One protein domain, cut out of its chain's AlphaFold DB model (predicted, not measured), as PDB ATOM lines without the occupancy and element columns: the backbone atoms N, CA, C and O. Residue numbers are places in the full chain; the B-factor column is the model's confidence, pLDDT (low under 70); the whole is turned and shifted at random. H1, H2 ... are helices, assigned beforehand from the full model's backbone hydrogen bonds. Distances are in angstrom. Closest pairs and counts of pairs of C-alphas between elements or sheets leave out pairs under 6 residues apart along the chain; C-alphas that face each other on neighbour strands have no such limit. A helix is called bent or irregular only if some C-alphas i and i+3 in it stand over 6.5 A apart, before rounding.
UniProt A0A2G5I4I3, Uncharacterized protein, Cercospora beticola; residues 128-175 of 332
ATOM      1  N   GLU A 128     -48.023 -31.458  -5.077       79.12
ATOM      2  CA  GLU A 128     -47.951 -32.792  -4.464       79.12
ATOM      3  C   GLU A 128     -46.499 -33.282  -4.318       79.12
ATOM      4  O   GLU A 128     -46.116 -33.826  -3.275       79.12
ATOM      5  N   GLU A 129     -45.650 -33.052  -5.327       78.31
ATOM      6  CA  GLU A 129     -44.221 -33.371  -5.234       78.31
ATOM      7  C   GLU A 129     -43.526 -32.520  -4.165       78.31
ATOM      8  O   GLU A 129     -42.722 -33.037  -3.379       78.31
ATOM      9  N   LEU A 130     -43.849 -31.227  -4.097       73.69
ATOM     10  CA  LEU A 130     -43.300 -30.320  -3.098       73.69
ATOM     11  C   LEU A 130     -43.737 -30.754  -1.695       73.69
ATOM     12  O   LEU A 130     -42.889 -30.872  -0.815       73.69
ATOM     13  N   ASP A 131     -45.001 -31.117  -1.496       79.31
ATOM     14  CA  ASP A 131     -45.517 -31.666  -0.243       79.31
ATOM     15  C   ASP A 131     -44.806 -32.957   0.176       79.31
ATOM     16  O   ASP A 131     -44.417 -33.099   1.342       79.31
ATOM     17  N   ALA A 132     -44.553 -33.872  -0.761       83.62
ATOM     18  CA  ALA A 132     -43.795 -35.088  -0.487       83.62
ATOM     19  C   ALA A 132     -42.340 -34.788  -0.079       83.62
ATOM     20  O   ALA A 132     -41.835 -35.366   0.890       83.62
ATOM     21  N   GLN A 133     -41.674 -33.855  -0.771       80.38
ATOM     22  CA  GLN A 133     -40.317 -33.409  -0.427       80.38
ATOM     23  C   GLN A 133     -40.275 -32.697   0.931       80.38
ATOM     24  O   GLN A 133     -39.342 -32.903   1.715       80.38
ATOM     25  N   LEU A 134     -41.290 -31.883   1.238       77.19
ATOM     26  CA  LEU A 134     -41.453 -31.228   2.535       77.19
ATOM     27  C   LEU A 134     -41.562 -32.280   3.647       77.19
ATOM     28  O   LEU A 134     -40.854 -32.189   4.650       77.19
ATOM     29  N   ASP A 135     -42.392 -33.306   3.464       82.94
ATOM     30  CA  ASP A 135     -42.556 -34.380   4.446       82.94
ATOM     31  C   ASP A 135     -41.283 -35.216   4.641       82.94
ATOM     32  O   ASP A 135     -40.983 -35.627   5.767       82.94
ATOM     33  N   GLU A 136     -40.507 -35.461   3.583       86.25
ATOM     34  CA  GLU A 136     -39.204 -36.124   3.698       86.25
ATOM     35  C   GLU A 136     -38.205 -35.273   4.495       86.25
ATOM     36  O   GLU A 136     -37.567 -35.780   5.425       86.25
ATOM     37  N   LYS A 137     -38.115 -33.967   4.203       82.75
ATOM     38  CA  LYS A 137     -37.261 -33.032   4.955       82.75
ATOM     39  C   LYS A 137     -37.663 -32.957   6.430       82.75
ATOM     40  O   LYS A 137     -36.787 -32.986   7.295       82.75
ATOM     41  N   ILE A 138     -38.963 -32.921   6.731       80.44
ATOM     42  CA  ILE A 138     -39.458 -32.906   8.116       80.44
ATOM     43  C   ILE A 138     -39.038 -34.183   8.852       80.44
ATOM     44  O   ILE A 138     -38.475 -34.098   9.943       80.44
ATOM     45  N   LYS A 139     -39.208 -35.361   8.239       86.50
ATOM     46  CA  LYS A 139     -38.751 -36.634   8.828       86.50
ATOM     47  C   LYS A 139     -37.245 -36.645   9.088       86.50
ATOM     48  O   LYS A 139     -36.803 -37.180  10.105       86.50
ATOM     49  N   ALA A 140     -36.449 -36.065   8.190       86.50
ATOM     50  CA  ALA A 140     -35.005 -35.956   8.374       86.50
ATOM     51  C   ALA A 140     -34.638 -35.042   9.557       86.50
ATOM     52  O   ALA A 140     -33.751 -35.390  10.339       86.50
ATOM     53  N   MET A 141     -35.335 -33.913   9.724       82.94
ATOM     54  CA  MET A 141     -35.148 -33.019  10.872       82.94
ATOM     55  C   MET A 141     -35.527 -33.686  12.197       82.94
ATOM     56  O   MET A 141     -34.751 -33.628  13.149       82.94
ATOM     57  N   GLU A 142     -36.669 -34.373  12.253       85.19
ATOM     58  CA  GLU A 142     -37.098 -35.118  13.444       85.19
ATOM     59  C   GLU A 142     -36.094 -36.220  13.814       85.19
ATOM     60  O   GLU A 142     -35.750 -36.396  14.984       85.19
ATOM     61  N   ALA A 143     -35.573 -36.945  12.820       87.44
ATOM     62  CA  ALA A 143     -34.551 -37.963  13.040       87.44
ATOM     63  C   ALA A 143     -33.230 -37.365  13.554       87.44
ATOM     64  O   ALA A 143     -32.589 -37.965  14.416       87.44
ATOM     65  N   ALA A 144     -32.830 -36.193  13.052       84.88
ATOM     66  CA  ALA A 144     -31.638 -35.490  13.521       84.88
ATOM     67  C   ALA A 144     -31.793 -35.024  14.975       84.88
ATOM     68  O   ALA A 144     -30.900 -35.267  15.783       84.88
ATOM     69  N   GLN A 145     -32.944 -34.440  15.321       83.06
ATOM     70  CA  GLN A 145     -33.242 -34.017  16.690       83.06
ATOM     71  C   GLN A 145     -33.256 -35.209  17.652       83.06
ATOM     72  O   GLN A 145     -32.645 -35.167  18.716       83.06
ATOM     73  N   LYS A 146     -33.866 -36.325  17.244       86.69
ATOM     74  CA  LYS A 146     -33.858 -37.554  18.038       86.69
ATOM     75  C   LYS A 146     -32.447 -38.123  18.231       86.69
ATOM     76  O   LYS A 146     -32.128 -38.607  19.312       86.69
ATOM     77  N   ALA A 147     -31.601 -38.076  17.202       86.44
ATOM     78  CA  ALA A 147     -30.216 -38.531  17.312       86.44
ATOM     79  C   ALA A 147     -29.394 -37.657  18.277       86.44
ATOM     80  O   ALA A 147     -28.520 -38.174  18.972       86.44
ATOM     81  N   GLU A 148     -29.675 -36.355  18.335       83.88
ATOM     82  CA  GLU A 148     -29.074 -35.437  19.307       83.88
ATOM     83  C   GLU A 148     -29.527 -35.764  20.739       83.88
ATOM     84  O   GLU A 148     -28.687 -35.902  21.628       83.88
ATOM     85  N   ASP A 149     -30.823 -36.018  20.943       81.81
ATOM     86  CA  ASP A 149     -31.364 -36.436  22.242       81.81
ATOM     87  C   ASP A 149     -30.764 -37.767  22.740       81.81
ATOM     88  O   ASP A 149     -30.488 -37.904  23.937       81.81
ATOM     89  N   GLU A 150     -30.537 -38.733  21.839       87.25
ATOM     90  CA  GLU A 150     -29.886 -40.019  22.145       87.25
ATOM     91  C   GLU A 150     -28.399 -39.845  22.506       87.25
ATOM     92  O   GLU A 150     -27.879 -40.546  23.377       87.25
ATOM     93  N   LEU A 151     -27.700 -38.897  21.876       84.12
ATOM     94  CA  LEU A 151     -26.324 -38.534  22.233       84.12
ATOM     95  C   LEU A 151     -26.244 -37.935  23.642       84.12
ATOM     96  O   LEU A 151     -25.343 -38.302  24.399       84.12
ATOM     97  N   GLU A 152     -27.200 -37.078  24.021       80.50
ATOM     98  CA  GLU A 152     -27.286 -36.557  25.392       80.50
ATOM     99  C   GLU A 152     -27.476 -37.679  26.423       80.50
ATOM    100  O   GLU A 152     -26.914 -37.611  27.520       80.50
ATOM    101  N   ASP A 153     -28.258 -38.711  26.087       79.50
ATOM    102  CA  ASP A 153     -28.493 -39.857  26.971       79.50
ATOM    103  C   ASP A 153     -27.222 -40.689  27.178       79.50
ATOM    104  O   ASP A 153     -26.900 -41.056  28.311       79.50
ATOM    105  N   ILE A 154     -26.459 -40.932  26.108       82.50
ATOM    106  CA  ILE A 154     -25.181 -41.655  26.183       82.50
ATOM    107  C   ILE A 154     -24.168 -40.873  27.026       82.50
ATOM    108  O   ILE A 154     -23.497 -41.458  27.878       82.50
ATOM    109  N   ASP A 155     -24.054 -39.557  26.829       78.31
ATOM    110  CA  ASP A 155     -23.134 -38.724  27.610       78.31
ATOM    111  C   ASP A 155     -23.508 -38.704  29.102       78.31
ATOM    112  O   ASP A 155     -22.623 -38.754  29.962       78.31
ATOM    113  N   ALA A 156     -24.807 -38.682  29.424       81.31
ATOM    114  CA  ALA A 156     -25.287 -38.786  30.800       81.31
ATOM    115  C   ALA A 156     -24.906 -40.139  31.431       81.31
ATOM    116  O   ALA A 156     -24.361 -40.177  32.540       81.31
ATOM    117  N   GLU A 157     -25.096 -41.245  30.703       85.56
ATOM    118  CA  GLU A 157     -24.724 -42.589  31.157       85.56
ATOM    119  C   GLU A 157     -23.209 -42.730  31.377       85.56
ATOM    120  O   GLU A 157     -22.775 -43.216  32.425       85.56
ATOM    121  N   VAL A 158     -22.386 -42.246  30.440       88.81
ATOM    122  CA  VAL A 158     -20.913 -42.296  30.530       88.81
ATOM    123  C   VAL A 158     -20.388 -41.498  31.724       88.81
ATOM    124  O   VAL A 158     -19.417 -41.907  32.365       88.81
ATOM    125  N   LEU A 159     -21.021 -40.369  32.045       84.69
ATOM    126  CA  LEU A 159     -20.651 -39.536  33.189       84.69
ATOM    127  C   LEU A 159     -21.221 -40.047  34.520       84.69
ATOM    128  O   LEU A 159     -20.864 -39.510  35.570       84.69
ATOM    129  N   GLY A 160     -22.061 -41.091  34.500       83.75
ATOM    130  CA  GLY A 160     -22.714 -41.637  35.691       83.75
ATOM    131  C   GLY A 160     -23.617 -40.619  36.389       83.75
ATOM    132  O   GLY A 160     -23.815 -40.701  37.600       83.75
ATOM    133  N   MET A 161     -24.111 -39.635  35.638       82.06
ATOM    134  CA  MET A 161     -24.970 -38.558  36.116       82.06
ATOM    135  C   MET A 161     -26.331 -38.698  35.450       82.06
ATOM    136  O   MET A 161     -26.430 -39.024  34.271       82.06
ATOM    137  N   SER A 162     -27.402 -38.434  36.188       81.56
ATOM    138  CA  SER A 162     -28.728 -38.364  35.572       81.56
ATOM    139  C   SER A 162     -28.799 -37.202  34.567       81.56
ATOM    140  O   SER A 162     -28.104 -36.192  34.708       81.56
ATOM    141  N   LYS A 163     -29.667 -37.309  33.550       72.25
ATOM    142  CA  LYS A 163     -29.872 -36.249  32.539       72.25
ATOM    143  C   LYS A 163     -30.220 -34.899  33.191       72.25
ATOM    144  O   LYS A 163     -29.771 -33.841  32.749       72.25
ATOM    145  N   GLU A 164     -30.963 -34.934  34.296       76.06
ATOM    146  CA  GLU A 164     -31.292 -33.758  35.109       76.06
ATOM    147  C   GLU A 164     -30.077 -33.190  35.855       76.06
ATOM    148  O   GLU A 164     -29.901 -31.973  35.882       76.06
ATOM    149  N   GLU A 165     -29.187 -34.032  36.390       79.00
ATOM    150  CA  GLU A 165     -27.929 -33.581  37.000       79.00
ATOM    151  C   GLU A 165     -26.981 -32.962  35.968       79.00
ATOM    152  O   GLU A 165     -26.378 -31.927  36.246       79.00
ATOM    153  N   MET A 166     -26.895 -33.518  34.756       75.31
ATOM    154  CA  MET A 166     -26.139 -32.931  33.639       75.31
ATOM    155  C   MET A 166     -26.655 -31.534  33.277       75.31
ATOM    156  O   MET A 166     -25.867 -30.587  33.165       75.31
ATOM    157  N   ARG A 167     -27.981 -31.364  33.175       75.69
ATOM    158  CA  ARG A 167     -28.621 -30.056  32.945       75.69
ATOM    159  C   ARG A 167     -28.412 -29.096  34.120       75.69
ATOM    160  O   ARG A 167     -28.142 -27.916  33.908       75.69
ATOM    161  N   ALA A 168     -28.450 -29.582  35.359       77.75
ATOM    162  CA  ALA A 168     -28.206 -28.763  36.547       77.75
ATOM    163  C   ALA A 168     -26.733 -28.330  36.679       77.75
ATOM    164  O   ALA A 168     -26.438 -27.193  37.059       77.75
ATOM    165  N   ILE A 169     -25.781 -29.201  36.341       75.12
ATOM    166  CA  ILE A 169     -24.345 -28.898  36.384       75.12
ATOM    167  C   ILE A 169     -23.973 -27.928  35.267       75.12
ATOM    168  O   ILE A 169     -23.249 -26.966  35.519       75.12
ATOM    169  N   THR A 170     -24.484 -28.122  34.052       70.38
ATOM    170  CA  THR A 170     -24.269 -27.172  32.948       70.38
ATOM    171  C   THR A 170     -24.884 -25.806  33.258       70.38
ATOM    172  O   THR A 170     -24.185 -24.797  33.132       70.38
ATOM    173  N   ALA A 171     -26.109 -25.761  33.795       69.88
ATOM    174  CA  ALA A 171     -26.741 -24.516  34.240       69.88
ATOM    175  C   ALA A 171     -25.971 -23.826  35.386       69.88
ATOM    176  O   ALA A 171     -25.720 -22.621  35.334       69.88
ATOM    177  N   SER A 172     -25.527 -24.568  36.409       67.00
ATOM    178  CA  SER A 172     -24.782 -23.991  37.543       67.00
ATOM    179  C   SER A 172     -23.373 -23.521  37.161       67.00
ATOM    180  O   SER A 172     -22.886 -22.513  37.680       67.00
ATOM    181  N   LYS A 173     -22.718 -24.201  36.213       70.69
ATOM    182  CA  LYS A 173     -21.391 -23.826  35.705       70.69
ATOM    183  C   LYS A 173     -21.445 -22.577  34.826       70.69
ATOM    184  O   LYS A 173     -20.508 -21.778  34.874       70.69
ATOM    185  N   ALA A 174     -22.536 -22.380  34.084       65.12
ATOM    186  CA  ALA A 174     -22.804 -21.141  33.358       65.12
ATOM    187  C   ALA A 174     -23.047 -19.967  34.331       65.12
ATOM    188  O   ALA A 174     -22.365 -18.943  34.251       65.12
ATOM    189  N   ALA A 175     -23.869 -20.175  35.367       61.12
ATOM    190  CA  ALA A 175     -24.125 -19.169  36.404       61.12
ATOM    191  C   ALA A 175     -22.869 -18.773  37.212       61.12
ATOM    192  O   ALA A 175     -22.686 -17.606  37.557       61.12
TER     193      ALA A 175
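This is residues 128 to 175 of the 332 residues of an uncharacterized protein of Cercospora beticola (UniProt A0A2G5I4I3). Picture an L made of two helices: H1 is the long arm, and past its last residue, Leu 159, a tight link of three residues turns the corner into the short arm, H2. The two arms meet only near that corner, and residues 128 to 151 of H1 and 170 to 175 of H2 stick out free of it. The printed part has 48 residues with two named helices, H1 then H2, and no named strand; the class is all helix. The whole is extended, with a radius of gyration of the C-alphas of 16.5 A and spans of 48 by 24 by 10 A.

Find C-alpha 128 at (-47.951, -32.792, -4.464); here H1 begins, residues 128 to 159, and it runs 47.0 A to C-alpha 159 at (-20.651, -39.536, 33.189). After residues 160 to 162, look for C-alpha 163 at (-29.872, -36.249, 32.539), where H2 begins. H2, residues 163 to 175, runs 18.4 A to C-alpha 175 at (-24.125, -19.169, 36.404). Neither helix is bent or irregular.

Look at residues 152 to 156 of H1 and residues 163 to 166 of H2: with these parts alone the two helices touch. Their closest C-alphas are those of Ala 156 and Lys 163, 5.5 A apart. The lines of H1 and H2 are about perpendicular, at 84 degrees, and their centres are 23.8 A apart. Along the backbones of H1 and H2, every O i to N i+4 pair is within hydrogen-bond range.

Go from the first printed residue to the last: the C-alphas of Glu 128 and Ala 175 are the two farthest apart, at 49.2 A. The printed part has no cut, and the link from H1 to H2 is tight. In the B-factor column you will find a mean pLDDT of 79.9 for the printed part of this model, with residues 171 to 172 and 174 to 175 under 70.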